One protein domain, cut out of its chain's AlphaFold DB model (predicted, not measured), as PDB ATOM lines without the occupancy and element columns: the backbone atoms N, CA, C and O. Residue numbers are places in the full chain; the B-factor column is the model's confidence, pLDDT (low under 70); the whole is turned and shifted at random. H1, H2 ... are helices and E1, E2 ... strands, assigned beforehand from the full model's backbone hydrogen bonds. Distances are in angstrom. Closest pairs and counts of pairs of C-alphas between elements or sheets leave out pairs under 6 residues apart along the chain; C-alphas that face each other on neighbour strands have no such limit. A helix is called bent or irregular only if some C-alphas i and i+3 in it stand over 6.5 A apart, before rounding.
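AT A GLANCE: This is residues 291 to 439 of the 643 residues of an uncharacterized protein of Deinococcus yavapaiensis KR-236 (UniProt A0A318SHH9). Two strongly twisted sheets lie face to face as a long sandwich, their strands running nearly the same line, and the chain switches sheets at each link from E1 to E8. Beyond one end of the sandwich lies H1, with the small helices H3 and H4 at that same end of E8. The 149 printed residues hold nine named strands and four named helices, in the order E1 E2 E3 H1 E4 H2 E5 E6 E7 E8 H3 H4 E9, a mixed class. One sheet is mixed, in the order E2 E9 E8 E4 E6, and curled like part of a barrel; the other, E1 E3 E7 E5, is antiparallel. The whole is a rod spanning 66 by 23 by 20 A, only just loose, close to compact, with a radius of gyration of the C-alphas of 18.2 A.

IN THESE COORDINATES: E1, residues 291 to 297, begins at C-alpha 291 (35.417, 28.086, -13.466). E2 is residues 301 to 304, and E3, residues 310 to 318, is 26.2 A long. H1 is residues 324 to 333, 14.6 A long and irregular: C-alphas 328 and 331 are 7.2 A apart. E4 is residues 347 to 354, H2 357 to 360, E5 361 to 364, E6 371 to 373 and E7 379 to 386. E8, residues 395 to 408, is 41.1 A long. H3 is residues 409 to 412 and H4 418 to 424. E9, residues 427 to 439, is 36.7 A long and ends at C-alpha 439 (22.546, 5.597, 19.301).

HOW THE PARTS SIT: E9 and E8 are antiparallel, with N 403 and O 431 at 2.8 A. E2 is parallel to E9, with N 436 and O 303 at 2.8 A. E8 and E4 are antiparallel, N 351 and O 404 at 2.8 A, as are E4 and E6, N 348 and O 372 at 2.8 A. In the second sheet E1 pairs with E3, N 294 and O 315 at 2.8 A; E3 with E7, N 312 and O 382 at 2.9 A; and E7 with E5, N 364 and O 383 at 2.8 A. The sandwich has 100 pairs of C-alphas within 10 A, its strands at 13 degrees; the closest C-alphas of E1 and E9 are Val 293 and Gly 428, 5.5 A. H3 and H4 touch, closest at C-alphas 410 and 418, 4.8 A, and both only graze the first sheet. H2 only grazes both sheets. H1 is on neither. Every O i to N i+4 pair is within hydrogen-bond range in H4, 3 of 6 in H1; H2 and H3 are too short for such a pair.

THE WHOLE: The farthest C-alphas, Thr 325 and Val 393, are 66.1 A apart. The printed part has no cut, and its long link, H1 to E4, has 13 residues. Mean pLDDT of the printed part is 86.7, with residues 329 to 335 and 415 to 426 under 70.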
ATOM      1  N   ILE A 291      36.598  28.088 -14.307       88.62
ATOM      2  CA  ILE A 291      35.417  28.086 -13.466       88.62
ATOM      3  C   ILE A 291      35.814  27.572 -12.090       88.62
ATOM      4  O   ILE A 291      36.282  26.444 -11.953       88.62
ATOM      5  N   SER A 292      35.594  28.385 -11.060       90.19
ATOM      6  CA  SER A 292      35.666  27.915  -9.681       90.19
ATOM      7  C   SER A 292      34.283  27.535  -9.173       90.19
ATOM      8  O   SER A 292      33.258  28.093  -9.582       90.19
ATOM      9  N   VAL A 293      34.276  26.571  -8.258       92.62
ATOM     10  CA  VAL A 293      33.128  26.266  -7.413       92.62
ATOM     11  C   VAL A 293      33.545  26.542  -5.980       92.62
ATOM     12  O   VAL A 293      34.193  25.725  -5.330       92.62
ATOM     13  N   ASP A 294      33.212  27.735  -5.509       94.00
ATOM     14  CA  ASP A 294      33.613  28.204  -4.191       94.00
ATOM     15  C   ASP A 294      32.598  27.736  -3.149       94.00
ATOM     16  O   ASP A 294      31.387  27.887  -3.334       94.00
ATOM     17  N   LYS A 295      33.078  27.217  -2.018       95.44
ATOM     18  CA  LYS A 295      32.231  26.922  -0.856       95.44
ATOM     19  C   LYS A 295      31.868  28.230  -0.160       95.44
ATOM     20  O   LYS A 295      32.749  29.000   0.212       95.44
ATOM     21  N   ILE A 296      30.580  28.478   0.035       97.50
ATOM     22  CA  ILE A 296      30.069  29.701   0.669       97.50
ATOM     23  C   ILE A 296      29.577  29.411   2.088       97.50
ATOM     24  O   ILE A 296      29.835  30.198   2.995       97.50
ATOM     25  N   SER A 297      28.887  28.285   2.291       96.50
ATOM     26  CA  SER A 297      28.445  27.815   3.609       96.50
ATOM     27  C   SER A 297      28.227  26.301   3.630       96.50
ATOM     28  O   SER A 297      28.181  25.659   2.582       96.50
ATOM     29  N   GLY A 298      28.090  25.738   4.834       92.81
ATOM     30  CA  GLY A 298      27.808  24.316   5.062       92.81
ATOM     31  C   GLY A 298      29.049  23.441   5.255       92.81
ATOM     32  O   GLY A 298      28.965  22.446   5.964       92.81
ATOM     33  N   ASP A 299      30.205  23.833   4.710       94.69
ATOM     34  CA  ASP A 299      31.462  23.090   4.884       94.69
ATOM     35  C   ASP A 299      31.898  23.036   6.354       94.69
ATOM     36  O   ASP A 299      31.996  24.065   7.029       94.69
ATOM     37  N   GLY A 300      32.131  21.825   6.854       93.25
ATOM     38  CA  GLY A 300      32.509  21.552   8.235       93.25
ATOM     39  C   GLY A 300      31.411  21.835   9.266       93.25
ATOM     40  O   GLY A 300      31.697  21.854  10.464       93.25
ATOM     41  N   GLN A 301      30.162  22.080   8.846       95.19
ATOM     42  CA  GLN A 301      29.076  22.347   9.788       95.19
ATOM     43  C   GLN A 301      28.583  21.062  10.458       95.19
ATOM     44  O   GLN A 301      28.449  20.006   9.838       95.19
ATOM     45  N   ALA A 302      28.276  21.183  11.749       96.31
ATOM     46  CA  ALA A 302      27.692  20.122  12.548       96.31
ATOM     47  C   ALA A 302      26.227  20.430  12.863       96.31
ATOM     48  O   ALA A 302      25.881  21.551  13.241       96.31
ATOM     49  N   THR A 303      25.376  19.415  12.777       97.69
ATOM     50  CA  THR A 303      24.026  19.448  13.340       97.69
ATOM     51  C   THR A 303      23.774  18.207  14.185       97.69
ATOM     52  O   THR A 303      24.636  17.344  14.325       97.69
ATOM     53  N   ARG A 304      22.595  18.114  14.788       96.62
ATOM     54  CA  ARG A 304      22.143  16.931  15.514       96.62
ATOM     55  C   ARG A 304      20.728  16.561  15.111       96.62
ATOM     56  O   ARG A 304      20.028  17.404  14.550       96.62
ATOM     57  N   TYR A 305      20.272  15.360  15.440       95.75
ATOM     58  CA  TYR A 305      18.851  15.058  15.298       95.75
ATOM     59  C   TYR A 305      18.005  16.051  16.125       95.75
ATOM     60  O   TYR A 305      18.359  16.457  17.234       95.75
ATOM     61  N   GLY A 306      16.930  16.568  15.524       95.19
ATOM     62  CA  GLY A 306      16.121  17.678  16.049       95.19
ATOM     63  C   GLY A 306      16.847  19.032  16.131       95.19
ATOM     64  O   GLY A 306      16.315  19.976  16.716       95.19
ATOM     65  N   GLY A 307      18.069  19.129  15.606       96.19
ATOM     66  CA  GLY A 307      18.870  20.345  15.543       96.19
ATOM     67  C   GLY A 307      18.487  21.274  14.385       96.19
ATOM     68  O   GLY A 307      17.546  21.000  13.637       96.19
ATOM     69  N   PRO A 308      19.209  22.400  14.235       97.81
ATOM     70  CA  PRO A 308      18.999  23.313  13.118       97.81
ATOM     71  C   PRO A 308      19.402  22.669  11.778       97.81
ATOM     72  O   PRO A 308      20.286  21.809  11.748       97.81
ATOM     73  N   PRO A 309      18.794  23.080  10.655       97.94
ATOM     74  CA  PRO A 309      19.221  22.631   9.335       97.94
ATOM     75  C   PRO A 309      20.627  23.148   8.982       97.94
ATOM     76  O   PRO A 309      21.066  24.171   9.508       97.94
ATOM     77  N   ILE A 310      21.302  22.459   8.062       97.94
ATOM     78  CA  ILE A 310      22.563  22.904   7.448       97.94
ATOM     79  C   ILE A 310      22.245  23.474   6.062       97.94
ATOM     80  O   ILE A 310      21.615  22.796   5.250       97.94
ATOM     81  N   ASP A 311      22.673  24.706   5.785       97.75
ATOM     82  CA  ASP A 311      22.558  25.339   4.463       97.75
ATOM     83  C   ASP A 311      23.887  25.207   3.711       97.75
ATOM     84  O   ASP A 311      24.844  25.951   3.963       97.75
ATOM     85  N   PHE A 312      23.953  24.233   2.805       97.81
ATOM     86  CA  PHE A 312      25.091  24.066   1.914       97.81
ATOM     87  C   PHE A 312      24.931  25.014   0.742       97.81
ATOM     88  O   PHE A 312      23.972  24.912  -0.024       97.81
ATOM     89  N   LYS A 313      25.886  25.923   0.582       97.81
ATOM     90  CA  LYS A 313      25.857  26.921  -0.483       97.81
ATOM     91  C   LYS A 313      27.198  26.967  -1.177       97.81
ATOM     92  O   LYS A 313      28.236  27.071  -0.526       97.81
ATOM     93  N   ILE A 314      27.153  26.962  -2.499       97.94
ATOM     94  CA  ILE A 314      28.316  27.149  -3.358       97.94
ATOM     95  C   ILE A 314      28.116  28.345  -4.284       97.94
ATOM     96  O   ILE A 314      26.994  28.828  -4.468       97.94
ATOM     97  N   ARG A 315      29.206  28.810  -4.888       97.69
ATOM     98  CA  ARG A 315      29.189  29.778  -5.981       97.69
ATOM     99  C   ARG A 315      29.967  29.236  -7.167       97.69
ATOM    100  O   ARG A 315      31.144  28.937  -7.036       97.69
ATOM    101  N   VAL A 316      29.319  29.174  -8.322       96.00
ATOM    102  CA  VAL A 316      29.950  28.862  -9.603       96.00
ATOM    103  C   VAL A 316      30.330  30.174 -10.283       96.00
ATOM    104  O   VAL A 316      29.457  30.981 -10.628       96.00
ATOM    105  N   PHE A 317      31.626  30.411 -10.457       94.75
ATOM    106  CA  PHE A 317      32.153  31.679 -10.954       94.75
ATOM    107  C   PHE A 317      33.175  31.449 -12.064       94.75
ATOM    108  O   PHE A 317      34.121  30.690 -11.886       94.75
ATOM    109  N   ASN A 318      33.006  32.117 -13.203       92.94
ATOM    110  CA  ASN A 318      34.027  32.163 -14.242       92.94
ATOM    111  C   ASN A 318      34.985  33.326 -13.972       92.94
ATOM    112  O   ASN A 318      34.589  34.494 -14.010       92.94
ATOM    113  N   HIS A 319      36.251  32.998 -13.731       88.75
ATOM    114  CA  HIS A 319      37.324  33.960 -13.475       88.75
ATOM    115  C   HIS A 319      37.897  34.581 -14.738       88.75
ATOM    116  O   HIS A 319      38.738  35.473 -14.646       88.75
ATOM    117  N   PHE A 320      37.468  34.130 -15.913       86.44
ATOM    118  CA  PHE A 320      38.076  34.551 -17.154       86.44
ATOM    119  C   PHE A 320      37.160  35.430 -18.000       86.44
ATOM    120  O   PHE A 320      36.037  35.073 -18.354       86.44
ATOM    121  N   GLN A 321      37.669  36.609 -18.347       87.69
ATOM    122  CA  GLN A 321      37.022  37.488 -19.304       87.69
ATOM    123  C   GLN A 321      37.483  37.125 -20.712       87.69
ATOM    124  O   GLN A 321      38.558  37.524 -21.154       87.69
ATOM    125  N   HIS A 322      36.647  36.364 -21.418       82.81
ATOM    126  CA  HIS A 322      36.929  35.982 -22.796       82.81
ATOM    127  C   HIS A 322      37.047  37.216 -23.701       82.81
ATOM    128  O   HIS A 322      36.210  38.123 -23.608       82.81
ATOM    129  N   PRO A 323      38.044  37.255 -24.607       81.19
ATOM    130  CA  PRO A 323      38.089  38.255 -25.662       81.19
ATOM    131  C   PRO A 323      36.775  38.269 -26.449       81.19
ATOM    132  O   PRO A 323      36.209  37.217 -26.750       81.19
ATOM    133  N   GLU A 324      36.296  39.458 -26.817       76.19
ATOM    134  CA  GLU A 324      35.005  39.616 -27.501       76.19
ATOM    135  C   GLU A 324      34.943  38.818 -28.815       76.19
ATOM    136  O   GLU A 324      33.902  38.263 -29.161       76.19
ATOM    137  N   THR A 325      36.069  38.714 -29.524       72.62
ATOM    138  CA  THR A 325      36.210  37.890 -30.732       72.62
ATOM    139  C   THR A 325      35.904  36.421 -30.462       72.62
ATOM    140  O   THR A 325      35.194  35.798 -31.242       72.62
ATOM    141  N   MET A 326      36.355  35.876 -29.333       71.50
ATOM    142  CA  MET A 326      36.111  34.486 -28.967       71.50
ATOM    143  C   MET A 326      34.641  34.243 -28.633       71.50
ATOM    144  O   MET A 326      34.050  33.282 -29.111       71.50
ATOM    145  N   VAL A 327      34.021  35.149 -27.872       77.00
ATOM    146  CA  VAL A 327      32.584  35.067 -27.565       77.00
ATOM    147  C   VAL A 327      31.757  35.147 -28.853       77.00
ATOM    148  O   VAL A 327      30.799  34.398 -29.023       77.00
ATOM    149  N   LYS A 328      32.149  36.018 -29.792       70.50
ATOM    150  CA  LYS A 328      31.470  36.188 -31.086       70.50
ATOM    151  C   LYS A 328      31.700  35.044 -32.066       70.50
ATOM    152  O   LYS A 328      30.833  34.833 -32.905       70.50
ATOM    153  N   CYS A 329      32.832  34.346 -31.998       64.44
ATOM    154  CA  CYS A 329      33.174  33.262 -32.923       64.44
ATOM    155  C   CYS A 329      32.964  31.865 -32.326       64.44
ATOM    156  O   CYS A 329      32.948  30.897 -33.075       64.44
ATOM    157  N   GLY A 330      32.761  31.732 -31.013       62.53
ATOM    158  CA  GLY A 330      32.628  30.438 -30.338       62.53
ATOM    159  C   GLY A 330      31.512  29.559 -30.901       62.53
ATOM    160  O   GLY A 330      31.678  28.349 -31.013       62.53
ATOM    161  N   TRP A 331      30.415  30.154 -31.375       63.88
ATOM    162  CA  TRP A 331      29.333  29.409 -32.025       63.88
ATOM    163  C   TRP A 331      29.775  28.696 -33.314       63.88
ATOM    164  O   TRP A 331      29.235  27.637 -33.620       63.88
ATOM    165  N   LEU A 332      30.772  29.224 -34.043       54.66
ATOM    166  CA  LEU A 332      31.375  28.534 -35.196       54.66
ATOM    167  C   LEU A 332      32.106  27.270 -34.747       54.66
ATOM    168  O   LEU A 332      32.144  26.292 -35.485       54.66
ATOM    169  N   LEU A 333      32.632  27.292 -33.520       58.47
ATOM    170  CA  LEU A 333      33.245  26.161 -32.834       58.47
ATOM    171  C   LEU A 333      32.216  25.233 -32.160       58.47
ATOM    172  O   LEU A 333      32.587  24.214 -31.586       58.47
ATOM    173  N   GLY A 334      30.919  25.557 -32.214       63.75
ATOM    174  CA  GLY A 334      29.895  24.854 -31.437       63.75
ATOM    175  C   GLY A 334      30.093  24.993 -29.922       63.75
ATOM    176  O   GLY A 334      29.659  24.118 -29.170       63.75
ATOM    177  N   VAL A 335      30.776  26.061 -29.489       69.25
ATOM    178  CA  VAL A 335      31.099  26.356 -28.090       69.25
ATOM    179  C   VAL A 335      30.525  27.718 -27.694       69.25
ATOM    180  O   VAL A 335      30.925  28.756 -28.215       69.25
ATOM    181  N   GLU A 336      29.614  27.752 -26.731       78.25
ATOM    182  CA  GLU A 336      29.288  28.971 -25.997       78.25
ATOM    183  C   GLU A 336      30.291  29.144 -24.852       78.25
ATOM    184  O   GLU A 336      30.532  28.225 -24.063       78.25
ATOM    185  N   PHE A 337      30.882  30.335 -24.757       81.88
ATOM    186  CA  PHE A 337      31.774  30.703 -23.661       81.88
ATOM    187  C   PHE A 337      30.980  31.367 -22.534       81.88
ATOM    188  O   PHE A 337      30.163  32.255 -22.806       81.88
ATOM    189  N   PRO A 338      31.207  30.983 -21.268       84.50
ATOM    190  CA  PRO A 338      30.538  31.627 -20.152       84.50
ATOM    191  C   PRO A 338      31.004  33.082 -20.020       84.50
ATOM    192  O   PRO A 338      32.180  33.390 -20.194       84.50
ATOM    193  N   ALA A 339      30.106  34.001 -19.666       88.25
ATOM    194  CA  ALA A 339      30.514  35.363 -19.325       88.25
ATOM    195  C   ALA A 339      31.413  35.364 -18.074       88.25
ATOM    196  O   ALA A 339      31.289  34.482 -17.223       88.25
ATOM    197  N   TYR A 340      32.290  36.364 -17.943       92.44
ATOM    198  CA  TYR A 340      33.007  36.606 -16.688       92.44
ATOM    199  C   TYR A 340      32.003  36.874 -15.563       92.44
ATOM    200  O   TYR A 340      31.061  37.651 -15.747       92.44
ATOM    201  N   GLY A 341      32.220  36.277 -14.395       95.38
ATOM    202  CA  GLY A 341      31.354  36.476 -13.242       95.38
ATOM    203  C   GLY A 341      30.606  35.223 -12.791       95.38
ATOM    204  O   GLY A 341      30.946  34.091 -13.130       95.38
ATOM    205  N   GLY A 342      29.562  35.442 -11.988       96.19
ATOM    206  CA  GLY A 342      28.685  34.375 -11.517       96.19
ATOM    207  C   GLY A 342      27.884  33.760 -12.661       96.19
ATOM    208  O   GLY A 342      27.233  34.479 -13.420       96.19
ATOM    209  N   LEU A 343      27.917  32.435 -12.784       94.56
ATOM    210  CA  LEU A 343      27.273  31.739 -13.897       94.56
ATOM    211  C   LEU A 343      25.838  31.376 -13.553       94.56
ATOM    212  O   LEU A 343      25.616  30.571 -12.659       94.56
ATOM    213  N   LYS A 344      24.865  31.937 -14.276       95.94
ATOM    214  CA  LYS A 344      23.430  31.714 -14.041       95.94
ATOM    215  C   LYS A 344      22.905  30.425 -14.672       95.94
ATOM    216  O   LYS A 344      23.129  30.161 -15.853       95.94
ATOM    217  N   GLY A 345      22.065  29.709 -13.927       94.38
ATOM    218  CA  GLY A 345      21.307  28.553 -14.400       94.38
ATOM    219  C   GLY A 345      22.176  27.338 -14.709       94.38
ATOM    220  O   GLY A 345      21.790  26.534 -15.552       94.38
ATOM    221  N   VAL A 346      23.359  27.251 -14.099       93.25
ATOM    222  CA  VAL A 346      24.206  26.059 -14.105       93.25
ATOM    223  C   VAL A 346      23.575  25.048 -13.161       93.25
ATOM    224  O   VAL A 346      23.310  25.364 -12.002       93.25
ATOM    225  N   THR A 347      23.325  23.840 -13.656       93.50
ATOM    226  CA  THR A 347      22.851  22.737 -12.820       93.50
ATOM    227  C   THR A 347      23.977  22.266 -11.910       93.50
ATOM    228  O   THR A 347      25.087  22.015 -12.376       93.50
ATOM    229  N   VAL A 348      23.676  22.116 -10.627       94.06
ATOM    230  CA  VAL A 348      24.574  21.587  -9.602       94.06
ATOM    231  C   VAL A 348      23.972  20.293  -9.076       94.06
ATOM    232  O   VAL A 348      22.852  20.317  -8.560       94.06
ATOM    233  N   ALA A 349      24.684  19.174  -9.208       92.94
ATOM    234  CA  ALA A 349      24.330  17.932  -8.524       92.94
ATOM    235  C   ALA A 349      24.964  17.879  -7.140       92.94
ATOM    236  O   ALA A 349      26.153  18.137  -6.980       92.94
ATOM    237  N   TRP A 350      24.165  17.484  -6.155       94.25
ATOM    238  CA  TRP A 350      24.595  17.297  -4.777       94.25
ATOM    239  C   TRP A 350      24.714  15.802  -4.494       94.25
ATOM    240  O   TRP A 350      23.708  15.093  -4.387       94.25
ATOM    241  N   LEU A 351      25.950  15.316  -4.419       90.88
ATOM    242  CA  LEU A 351      26.284  13.897  -4.355       90.88
ATOM    243  C   LEU A 351      26.833  13.543  -2.971       90.88
ATOM    244  O   LEU A 351      27.719  14.216  -2.456       90.88
ATOM    245  N   ASN A 352      26.333  12.469  -2.363       86.44
ATOM    246  CA  ASN A 352      26.953  11.911  -1.161       86.44
ATOM    247  C   ASN A 352      28.179  11.099  -1.589       86.44
ATOM    248  O   ASN A 352      28.018  10.085  -2.265       86.44
ATOM    249  N   LEU A 353      29.379  11.559  -1.236       80.31
ATOM    250  CA  LEU A 353      30.630  10.911  -1.649       80.31
ATOM    251  C   LEU A 353      31.207  10.025  -0.543       80.31
ATOM    252  O   LEU A 353      31.699   8.935  -0.816       80.31
ATOM    253  N   ILE A 354      31.127  10.485   0.707       78.81
ATOM    254  CA  ILE A 354      31.536   9.729   1.895       78.81
ATOM    255  C   ILE A 354      30.414   9.837   2.919       78.81
ATOM    256  O   ILE A 354      29.974  10.945   3.229       78.81
ATOM    257  N   GLY A 355      29.961   8.695   3.438       85.06
ATOM    258  CA  GLY A 355      28.737   8.624   4.232       85.06
ATOM    259  C   GLY A 355      27.500   8.958   3.393       85.06
ATOM    260  O   GLY A 355      27.593   9.426   2.260       85.06
ATOM    261  N   ASN A 356      26.315   8.716   3.940       90.69
ATOM    262  CA  ASN A 356      25.071   9.042   3.257       90.69
ATOM    263  C   ASN A 356      24.243   9.982   4.130       90.69
ATOM    264  O   ASN A 356      23.523   9.562   5.030       90.69
ATOM    265  N   LEU A 357      24.320  11.282   3.837       93.75
ATOM    266  CA  LEU A 357      23.642  12.315   4.621       93.75
ATOM    267  C   LEU A 357      22.116  12.107   4.663       93.75
ATOM    268  O   LEU A 357      21.453  12.502   5.622       93.75
ATOM    269  N   ARG A 358      21.540  11.439   3.653       93.62
ATOM    270  CA  ARG A 358      20.103  11.119   3.604       93.62
ATOM    271  C   ARG A 358      19.687  10.071   4.639       93.62
ATOM    272  O   ARG A 358      18.520  10.046   5.023       93.62
ATOM    273  N   ASP A 359      20.619   9.285   5.170       93.56
ATOM    274  CA  ASP A 359      20.329   8.359   6.273       93.56
ATOM    275  C   ASP A 359      20.068   9.114   7.584       93.56
ATOM    276  O   ASP A 359      19.442   8.584   8.504       93.56
ATOM    277  N   HIS A 360      20.437  10.394   7.643       95.00
ATOM    278  CA  HIS A 360      20.353  11.241   8.828       95.00
ATOM    279  C   HIS A 360      19.300  12.351   8.740       95.00
ATOM    280  O   HIS A 360      19.105  13.098   9.700       95.00
ATOM    281  N   GLY A 361      18.593  12.481   7.617       95.25
ATOM    282  CA  GLY A 361      17.661  13.586   7.401       95.25
ATOM    283  C   GLY A 361      17.152  13.670   5.973       95.25
ATOM    284  O   GLY A 361      17.126  12.691   5.237       95.25
ATOM    285  N   THR A 362      16.725  14.862   5.581       95.69
ATOM    286  CA  THR A 362      16.219  15.137   4.234       95.69
ATOM    287  C   THR A 362      17.012  16.270   3.605       95.69
ATOM    288  O   THR A 362      17.277  17.283   4.248       95.69
ATOM    289  N   LEU A 363      17.404  16.097   2.345       95.19
ATOM    290  CA  LEU A 363      17.962  17.174   1.532       95.19
ATOM    291  C   LEU A 363      16.818  17.828   0.760       95.19
ATOM    292  O   LEU A 363      16.090  17.146   0.039       95.19
ATOM    293  N   ASN A 364      16.657  19.138   0.915       94.19
ATOM    294  CA  ASN A 364      15.633  19.919   0.234       94.19
ATOM    295  C   ASN A 364      16.067  20.241  -1.202       94.19
ATOM    296  O   ASN A 364      16.488  21.351  -1.524       94.19
ATOM    297  N   CYS A 365      16.000  19.220  -2.042       85.56
ATOM    298  CA  CYS A 365      16.238  19.244  -3.476       85.56
ATOM    299  C   CYS A 365      15.243  18.259  -4.110       85.56
ATOM    300  O   CYS A 365      14.929  17.228  -3.513       85.56
ATOM    301  N   GLY A 366      14.689  18.584  -5.279       74.31
ATOM    302  CA  GLY A 366      13.685  17.732  -5.930       74.31
ATOM    303  C   GLY A 366      14.220  16.347  -6.338       74.31
ATOM    304  O   GLY A 366      15.422  16.120  -6.312       74.31
ATOM    305  N   ASN A 367      13.313  15.459  -6.770       70.19
ATOM    306  CA  ASN A 367      13.530  14.163  -7.446       70.19
ATOM    307  C   ASN A 367      14.630  13.215  -6.884       70.19
ATOM    308  O   ASN A 367      15.232  13.416  -5.831       70.19
ATOM    309  N   THR A 368      14.838  12.088  -7.576       76.19
ATOM    310  CA  THR A 368      15.781  11.014  -7.213       76.19
ATOM    311  C   THR A 368      17.238  11.487  -7.172       76.19
ATOM    312  O   THR A 368      18.009  11.017  -6.340       76.19
ATOM    313  N   ILE A 369      17.609  12.440  -8.036       84.25
ATOM    314  CA  ILE A 369      18.939  13.060  -8.079       84.25
ATOM    315  C   ILE A 369      18.817  14.480  -7.528       84.25
ATOM    316  O   ILE A 369      18.138  15.326  -8.114       84.25
ATOM    317  N   CYS A 370      19.491  14.728  -6.406       93.00
ATOM    318  CA  CYS A 370      19.502  16.020  -5.736       93.00
ATOM    319  C   CYS A 370      20.185  17.064  -6.619       93.00
ATOM    320  O   CYS A 370      21.406  17.048  -6.757       93.00
ATOM    321  N   THR A 371      19.413  17.961  -7.223       94.62
ATOM    322  CA  THR A 371      19.956  19.027  -8.071       94.62
ATOM    323  C   THR A 371      19.383  20.384  -7.690       94.62
ATOM    324  O   THR A 371      18.255  20.481  -7.201       94.62
ATOM    325  N   SER A 372      20.167  21.435  -7.909       95.50
ATOM    326  CA  SER A 372      19.694  22.822  -7.917       95.50
ATOM    327  C   SER A 372      20.316  23.589  -9.084       95.50
ATOM    328  O   SER A 372      21.201  23.080  -9.769       95.50
ATOM    329  N   GLU A 373      19.817  24.791  -9.364       95.88
ATOM    330  CA  GLU A 373      20.384  25.675 -10.384       95.88
ATOM    331  C   GLU A 373      20.970  26.924  -9.738       95.88
ATOM    332  O   GLU A 373      20.432  27.441  -8.756       95.88
ATOM    333  N   THR A 374      22.057  27.431 -10.309       96.94
ATOM    334  CA  THR A 374      22.658  28.677  -9.848       96.94
ATOM    335  C   THR A 374      21.802  29.904 -10.183       96.94
ATOM    336  O   THR A 374      21.218  30.019 -11.266       96.94
ATOM    337  N   ASP A 375      21.756  30.873  -9.271       96.75
ATOM    338  CA  ASP A 375      21.087  32.158  -9.472       96.75
ATOM    339  C   ASP A 375      21.882  33.111 -10.393       96.75
ATOM    340  O   ASP A 375      22.905  32.758 -10.975       96.75
ATOM    341  N   ALA A 376      21.420  34.358 -10.539       96.25
ATOM    342  CA  ALA A 376      22.080  35.363 -11.381       96.25
ATOM    343  C   ALA A 376      23.516  35.724 -10.947       96.25
ATOM    344  O   ALA A 376      24.259  36.288 -11.744       96.25
ATOM    345  N   ASN A 377      23.901  35.412  -9.709       96.88
ATOM    346  CA  ASN A 377      25.225  35.675  -9.148       96.88
ATOM    347  C   ASN A 377      26.086  34.402  -9.059       96.88
ATOM    348  O   ASN A 377      27.197  34.451  -8.513       96.88
ATOM    349  N   GLY A 378      25.589  33.287  -9.600       97.00
ATOM    350  CA  GLY A 378      26.261  31.997  -9.596       97.00
ATOM    351  C   GLY A 378      26.035  31.168  -8.336       97.00
ATOM    352  O   GLY A 378      26.708  30.157  -8.180       97.00
ATOM    353  N   TYR A 379      25.135  31.549  -7.423       98.06
ATOM    354  CA  TYR A 379      24.930  30.782  -6.191       98.06
ATOM    355  C   TYR A 379      23.943  29.641  -6.382       98.06
ATOM    356  O   TYR A 379      22.836  29.865  -6.861       98.06
ATOM    357  N   ALA A 380      24.308  28.454  -5.914       97.56
ATOM    358  CA  ALA A 380      23.398  27.328  -5.742       97.56
ATOM    359  C   ALA A 380      23.441  26.869  -4.284       97.56
ATOM    360  O   ALA A 380      24.493  26.931  -3.642       97.56
ATOM    361  N   SER A 381      22.309  26.408  -3.757       97.50
ATOM    362  CA  SER A 381      22.246  25.838  -2.413       97.50
ATOM    363  C   SER A 381      21.384  24.584  -2.341       97.50
ATOM    364  O   SER A 381      20.571  24.313  -3.232       97.50
ATOM    365  N   VAL A 382      21.590  23.823  -1.268       97.19
ATOM    366  CA  VAL A 382      20.711  22.758  -0.793       97.19
ATOM    367  C   VAL A 382      20.660  22.816   0.731       97.19
ATOM    368  O   VAL A 382      21.673  23.021   1.398       97.19
ATOM    369  N   VAL A 383      19.469  22.619   1.294       97.69
ATOM    370  CA  VAL A 383      19.277  22.628   2.748       97.69
ATOM    371  C   VAL A 383      19.107  21.202   3.243       97.69
ATOM    372  O   VAL A 383      18.197  20.499   2.808       97.69
ATOM    373  N   PHE A 384      19.950  20.777   4.175       97.81
ATOM    374  CA  PHE A 384      19.777  19.532   4.909       97.81
ATOM    375  C   PHE A 384      18.978  19.775   6.187       97.81
ATOM    376  O   PHE A 384      19.375  20.580   7.026       97.81
ATOM    377  N   THR A 385      17.874  19.053   6.360       98.00
ATOM    378  CA  THR A 385      17.085  19.052   7.597       98.00
ATOM    379  C   THR A 385      17.292  17.722   8.320       98.00
ATOM    380  O   THR A 385      16.888  16.688   7.773       98.00
ATOM    381  N   PRO A 386      17.901  17.709   9.521       97.56
ATOM    382  CA  PRO A 386      18.153  16.470  10.250       97.56
ATOM    383  C   PRO A 386      16.845  15.798  10.686       97.56
ATOM    384  O   PRO A 386      15.828  16.463  10.906       97.56
ATOM    385  N   LYS A 387      16.871  14.469  10.848       95.62
ATOM    386  CA  LYS A 387      15.772  13.703  11.461       95.62
ATOM    387  C   LYS A 387      15.442  14.263  12.851       95.62
ATOM    388  O   LYS A 387      16.330  14.798  13.512       95.62
ATOM    389  N   PRO A 388      14.197  14.146  13.340       94.81
ATOM    390  CA  PRO A 388      13.907  14.437  14.740       94.81
ATOM    391  C   PRO A 388      14.662  13.462  15.658       94.81
ATOM    392  O   PRO A 388      14.825  12.290  15.323       94.81
ATOM    393  N   GLU A 389      15.095  13.926  16.833       89.00
ATOM    394  CA  GLU A 389      15.672  13.047  17.859       89.00
ATOM    395  C   GLU A 389      14.535  12.257  18.520       89.00
ATOM    396  O   GLU A 389      13.765  12.795  19.320       89.00
ATOM    397  N   LEU A 390      14.397  10.983  18.152       77.81
ATOM    398  CA  LEU A 390      13.421  10.084  18.760       77.81
ATOM    399  C   LEU A 390      14.036   9.478  20.022       77.81
ATOM    400  O   LEU A 390      14.939   8.660  19.924       77.81
ATOM    401  N   ASN A 391      13.511   9.861  21.190       70.06
ATOM    402  CA  ASN A 391      13.940   9.400  22.516       70.06
ATOM    403  C   ASN A 391      15.419   9.705  22.805       70.06
ATOM    404  O   ASN A 391      16.313   8.970  22.409       70.06
ATOM    405  N   ALA A 392      15.681  10.770  23.570       72.12
ATOM    406  CA  ALA A 392      17.028  11.257  23.879       72.12
ATOM    407  C   ALA A 392      17.823  10.366  24.871       72.12
ATOM    408  O   ALA A 392      18.458  10.871  25.798       72.12
ATOM    409  N   VAL A 393      17.788   9.045  24.694       76.44
ATOM    410  CA  VAL A 393      18.438   8.042  25.541       76.44
ATOM    411  C   VAL A 393      19.496   7.312  24.715       76.44
ATOM    412  O   VAL A 393      19.226   6.917  23.588       76.44
ATOM    413  N   GLY A 394      20.692   7.131  25.279       81.44
ATOM    414  CA  GLY A 394      21.820   6.479  24.607       81.44
ATOM    415  C   GLY A 394      23.064   7.360  24.498       81.44
ATOM    416  O   GLY A 394      23.041   8.548  24.852       81.44
ATOM    417  N   GLU A 395      24.158   6.756  24.041       85.12
ATOM    418  CA  GLU A 395      25.428   7.444  23.801       85.12
ATOM    419  C   GLU A 395      25.304   8.367  22.585       85.12
ATOM    420  O   GLU A 395      24.673   8.020  21.588       85.12
ATOM    421  N   MET A 396      25.873   9.570  22.685       92.06
ATOM    422  CA  MET A 396      25.964  10.476  21.542       92.06
ATOM    423  C   MET A 396      27.047   9.961  20.598       92.06
ATOM    424  O   MET A 396      28.220   9.967  20.962       92.06
ATOM    425  N   VAL A 397      26.663   9.596  19.384       91.81
ATOM    426  CA  VAL A 397      27.594   9.276  18.302       91.81
ATOM    427  C   VAL A 397      27.681  10.452  17.335       91.81
ATOM    428  O   VAL A 397      26.743  11.242  17.201       91.81
ATOM    429  N   THR A 398      28.845  10.610  16.706       95.00
ATOM    430  CA  THR A 398      29.075  11.624  15.671       95.00
ATOM    431  C   THR A 398      29.334  10.913  14.362       95.00
ATOM    432  O   THR A 398      30.389  10.308  14.187       95.00
ATOM    433  N   GLU A 399      28.384  11.029  13.448       94.88
ATOM    434  CA  GLU A 399      28.549  10.594  12.072       94.88
ATOM    435  C   GLU A 399      29.125  11.736  11.244       94.88
ATOM    436  O   GLU A 399      28.824  12.913  11.475       94.88
ATOM    437  N   ARG A 400      29.985  11.391  10.289       95.56
ATOM    438  CA  ARG A 400      30.652  12.360   9.418       95.56
ATOM    439  C   ARG A 400      30.631  11.892   7.977       95.56
ATOM    440  O   ARG A 400      30.692  10.694   7.704       95.56
ATOM    441  N   GLY A 401      30.652  12.847   7.067       92.19
ATOM    442  CA  GLY A 401      30.759  12.555   5.652       92.19
ATOM    443  C   GLY A 401      31.083  13.786   4.828       92.19
ATOM    444  O   GLY A 401      31.362  14.855   5.368       92.19
ATOM    445  N   THR A 402      31.025  13.613   3.512       91.75
ATOM    446  CA  THR A 402      31.329  14.657   2.536       91.75
ATOM    447  C   THR A 402      30.227  14.705   1.482       91.75
ATOM    448  O   THR A 402      29.898  13.697   0.848       91.75
ATOM    449  N   LEU A 403      29.656  15.892   1.299       94.00
ATOM    450  CA  LEU A 403      28.699  16.225   0.251       94.00
ATOM    451  C   LEU A 403      29.447  16.924  -0.892       94.00
ATOM    452  O   LEU A 403      29.996  18.009  -0.709       94.00
ATOM    453  N   GLY A 404      29.483  16.305  -2.066       91.69
ATOM    454  CA  GLY A 404      29.981  16.915  -3.296       91.69
ATOM    455  C   GLY A 404      28.927  17.813  -3.938       91.69
ATOM    456  O   GLY A 404      27.746  17.472  -3.938       91.69
ATOM    457  N   ALA A 405      29.347  18.948  -4.488       94.44
ATOM    458  CA  ALA A 405      28.536  19.826  -5.324       94.44
ATOM    459  C   ALA A 405      29.199  19.984  -6.692       94.44
ATOM    460  O   ALA A 405      30.124  20.783  -6.839       94.44
ATOM    461  N   ASP A 406      28.702  19.237  -7.671       91.56
ATOM    462  CA  ASP A 406      29.256  19.147  -9.021       91.56
ATOM    463  C   ASP A 406      28.477  20.059  -9.971       91.56
ATOM    464  O   ASP A 406      27.288  19.853 -10.223       91.56
ATOM    465  N   ALA A 407      29.138  21.092 -10.492       91.25
ATOM    466  CA  ALA A 407      28.553  22.090 -11.376       91.25
ATOM    467  C   ALA A 407      28.726  21.707 -12.853       91.25
ATOM    468  O   ALA A 407      29.828  21.702 -13.405       91.25
ATOM    469  N   PHE A 408      27.609  21.471 -13.537       88.56
ATOM    470  CA  PHE A 408      27.583  21.092 -14.946       88.56
ATOM    471  C   PHE A 408      27.533  22.308 -15.877       88.56
ATOM    472  O   PHE A 408      26.555  22.552 -16.589       88.56
ATOM    473  N   VAL A 409      28.640  23.035 -15.979       83.56
ATOM    474  CA  VAL A 409      28.693  24.303 -16.727       83.56
ATOM    475  C   VAL A 409      28.586  24.115 -18.246       83.56
ATOM    476  O   VAL A 409      27.816  24.807 -18.903       83.56
ATOM    477  N   GLN A 410      29.280  23.136 -18.821       76.75
ATOM    478  CA  GLN A 410      29.267  22.896 -20.270       76.75
ATOM    479  C   GLN A 410      27.904  22.434 -20.835       76.75
ATOM    480  O   GLN A 410      27.542  22.795 -21.952       76.75
ATOM    481  N   LEU A 411      27.114  21.683 -20.056       72.81
ATOM    482  CA  LEU A 411      25.738  21.284 -20.369       72.81
ATOM    483  C   LEU A 411      24.845  22.518 -20.482       72.81
ATOM    484  O   LEU A 411      24.041  22.612 -21.406       72.81
ATOM    485  N   LYS A 412      25.019  23.492 -19.578       79.81
ATOM    486  CA  LYS A 412      24.289  24.762 -19.637       79.81
ATOM    487  C   LYS A 412      24.605  25.542 -20.912       79.81
ATOM    488  O   LYS A 412      23.693  26.081 -21.533       79.81
ATOM    489  N   LEU A 413      25.874  25.557 -21.299       76.69
ATOM    490  CA  LEU A 413      26.372  26.225 -22.501       76.69
ATOM    491  C   LEU A 413      25.996  25.486 -23.799       76.69
ATOM    492  O   LEU A 413      26.331  25.941 -24.883       76.69
ATOM    493  N   LYS A 414      25.288  24.347 -23.708       73.94
ATOM    494  CA  LYS A 414      24.907  23.498 -24.852       73.94
ATOM    495  C   LYS A 414      26.099  23.092 -25.718       73.94
ATOM    496  O   LYS A 414      25.934  22.780 -26.896       73.94
ATOM    497  N   ASN A 415      27.284  23.043 -25.119       69.25
ATOM    498  CA  ASN A 415      28.487  22.612 -25.800       69.25
ATOM    499  C   ASN A 415      28.328  21.112 -26.033       69.25
ATOM    500  O   ASN A 415      28.439  20.321 -25.099       69.25
ATOM    501  N   THR A 416      28.009  20.711 -27.267       59.56
ATOM    502  CA  THR A 416      27.705  19.313 -27.625       59.56
ATOM    503  C   THR A 416      28.826  18.357 -27.223       59.56
ATOM    504  O   THR A 416      28.564  17.232 -26.811       59.56
ATOM    505  N   LEU A 417      30.069  18.838 -27.276       57.62
ATOM    506  CA  LEU A 417      31.266  18.122 -26.826       57.62
ATOM    507  C   LEU A 417      31.520  18.306 -25.328       57.62
ATOM    508  O   LEU A 417      31.985  17.402 -24.634       57.62
ATOM    509  N   GLY A 418      31.126  19.465 -24.811       54.47
ATOM    510  CA  GLY A 418      31.231  19.804 -23.408       54.47
ATOM    511  C   GLY A 418      30.295  18.995 -22.505       54.47
ATOM    512  O   GLY A 418      30.592  18.814 -21.333       54.47
ATOM    513  N   ALA A 419      29.194  18.441 -23.019       58.59
ATOM    514  CA  ALA A 419      28.310  17.552 -22.260       58.59
ATOM    515  C   ALA A 419      29.054  16.330 -21.693       58.59
ATOM    516  O   ALA A 419      28.888  15.994 -20.520       58.59
ATOM    517  N   ILE A 420      29.912  15.717 -22.514       60.44
ATOM    518  CA  ILE A 420      30.777  14.610 -22.101       60.44
ATOM    519  C   ILE A 420      31.868  15.146 -21.173       60.44
ATOM    520  O   ILE A 420      32.045  14.615 -20.083       60.44
ATOM    521  N   SER A 421      32.533  16.252 -21.525       60.88
ATOM    522  CA  SER A 421      33.586  16.809 -20.665       60.88
ATOM    523  C   SER A 421      33.074  17.239 -19.285       60.88
ATOM    524  O   SER A 421      33.831  17.208 -18.331       60.88
ATOM    525  N   ASN A 422      31.803  17.617 -19.150       63.44
ATOM    526  CA  ASN A 422      31.162  17.950 -17.877       63.44
ATOM    527  C   ASN A 422      30.890  16.739 -16.994       63.44
ATOM    528  O   ASN A 422      30.891  16.866 -15.775       63.44
ATOM    529  N   LEU A 423      30.570  15.599 -17.608       60.75
ATOM    530  CA  LEU A 423      30.451  14.336 -16.886       60.75
ATOM    531  C   LEU A 423      31.828  13.881 -16.408       60.75
ATOM    532  O   LEU A 423      31.944  13.280 -15.345       60.75
ATOM    533  N   ILE A 424      32.857  14.192 -17.197       61.72
ATOM    534  CA  ILE A 424      34.217  13.754 -16.928       61.72
ATOM    535  C   ILE A 424      34.952  14.703 -15.967       61.72
ATOM    536  O   ILE A 424      35.755  14.260 -15.162       61.72
ATOM    537  N   PHE A 425      34.691  16.006 -16.029       65.75
ATOM    538  CA  PHE A 425      35.383  17.029 -15.241       65.75
ATOM    539  C   PHE A 425      34.404  18.088 -14.737       65.75
ATOM    540  O   PHE A 425      34.515  19.260 -15.117       65.75
ATOM    541  N   PRO A 426      33.423  17.715 -13.897       66.69
ATOM    542  CA  PRO A 426      32.611  18.725 -13.249       66.69
ATOM    543  C   PRO A 426      33.529  19.628 -12.420       66.69
ATOM    544  O   PRO A 426      34.382  19.162 -11.659       66.69
ATOM    545  N   ALA A 427      33.364  20.941 -12.567       81.12
ATOM    546  CA  ALA A 427      33.903  21.852 -11.571       81.12
ATOM    547  C   ALA A 427      33.102  21.584 -10.293       81.12
ATOM    548  O   ALA A 427      31.874  21.630 -10.329       81.12
ATOM    549  N   GLY A 428      33.766  21.236  -9.195       86.50
ATOM    550  CA  GLY A 428      33.070  20.749  -8.012       86.50
ATOM    551  C   GLY A 428      33.694  21.214  -6.711       86.50
ATOM    552  O   GLY A 428      34.881  21.542  -6.647       86.50
ATOM    553  N   ALA A 429      32.880  21.229  -5.662       89.81
ATOM    554  CA  ALA A 429      33.320  21.481  -4.300       89.81
ATOM    555  C   ALA A 429      32.923  20.325  -3.384       89.81
ATOM    556  O   ALA A 429      31.819  19.798  -3.471       89.81
ATOM    557  N   LEU A 430      33.823  19.960  -2.475       89.75
ATOM    558  CA  LEU A 430      33.579  18.963  -1.435       89.75
ATOM    559  C   LEU A 430      33.275  19.685  -0.126       89.75
ATOM    560  O   LEU A 430      34.086  20.507   0.294       89.75
ATOM    561  N   MET A 431      32.138  19.407   0.503       94.06
ATOM    562  CA  MET A 431      31.745  20.008   1.779       94.06
ATOM    563  C   MET A 431      31.604  18.932   2.845       94.06
ATOM    564  O   MET A 431      30.773  18.032   2.710       94.06
ATOM    565  N   ASP A 432      32.391  19.035   3.906       94.12
ATOM    566  CA  ASP A 432      32.305  18.101   5.023       94.12
ATOM    567  C   ASP A 432      31.091  18.418   5.897       94.12
ATOM    568  O   ASP A 432      30.702  19.576   6.057       94.12
ATOM    569  N   TRP A 433      30.484  17.388   6.476       96.75
ATOM    570  CA  TRP A 433      29.336  17.522   7.366       96.75
ATOM    571  C   TRP A 433      29.448  16.583   8.560       96.75
ATOM    572  O   TRP A 433      30.052  15.512   8.480       96.75
ATOM    573  N   PHE A 434      28.819  16.984   9.666       97.31
ATOM    574  CA  PHE A 434      28.733  16.184  10.885       97.31
ATOM    575  C   PHE A 434      27.286  16.118  11.374       97.31
ATOM    576  O   PHE A 434      26.613  17.147  11.486       97.31
ATOM    577  N   VAL A 435      26.807  14.919  11.704       97.31
ATOM    578  CA  VAL A 435      25.506  14.728  12.352       97.31
ATOM    579  C   VAL A 435      25.692  13.979  13.658       97.31
ATOM    580  O   VAL A 435      26.139  12.837  13.687       97.31
ATOM    581  N   LEU A 436      25.315  14.629  14.752       96.31
ATOM    582  CA  LEU A 436      25.279  14.015  16.065       96.31
ATOM    583  C   LEU A 436      23.899  13.401  16.304       96.31
ATOM    584  O   LEU A 436      22.875  14.063  16.135       96.31
ATOM    585  N   HIS A 437      23.847  12.161  16.757       92.94
ATOM    586  CA  HIS A 437      22.594  11.554  17.200       92.94
ATOM    587  C   HIS A 437      22.858  10.609  18.359       92.94
ATOM    588  O   HIS A 437      23.992  10.174  18.563       92.94
ATOM    589  N   ARG A 438      21.831  10.294  19.150       88.31
ATOM    590  CA  ARG A 438      21.967   9.213  20.122       88.31
ATOM    591  C   ARG A 438      21.786   7.888  19.421       88.31
ATOM    592  O   ARG A 438      20.817   7.677  18.692       88.31
ATOM    593  N   GLN A 439      22.735   6.993  19.639       80.44
ATOM    594  CA  GLN A 439      22.546   5.597  19.301       80.44
ATOM    595  C   GLN A 439      21.681   4.984  20.398       80.44
ATOM    596  O   GLN A 439      22.047   5.038  21.577       80.44
TER     597      GLN A 439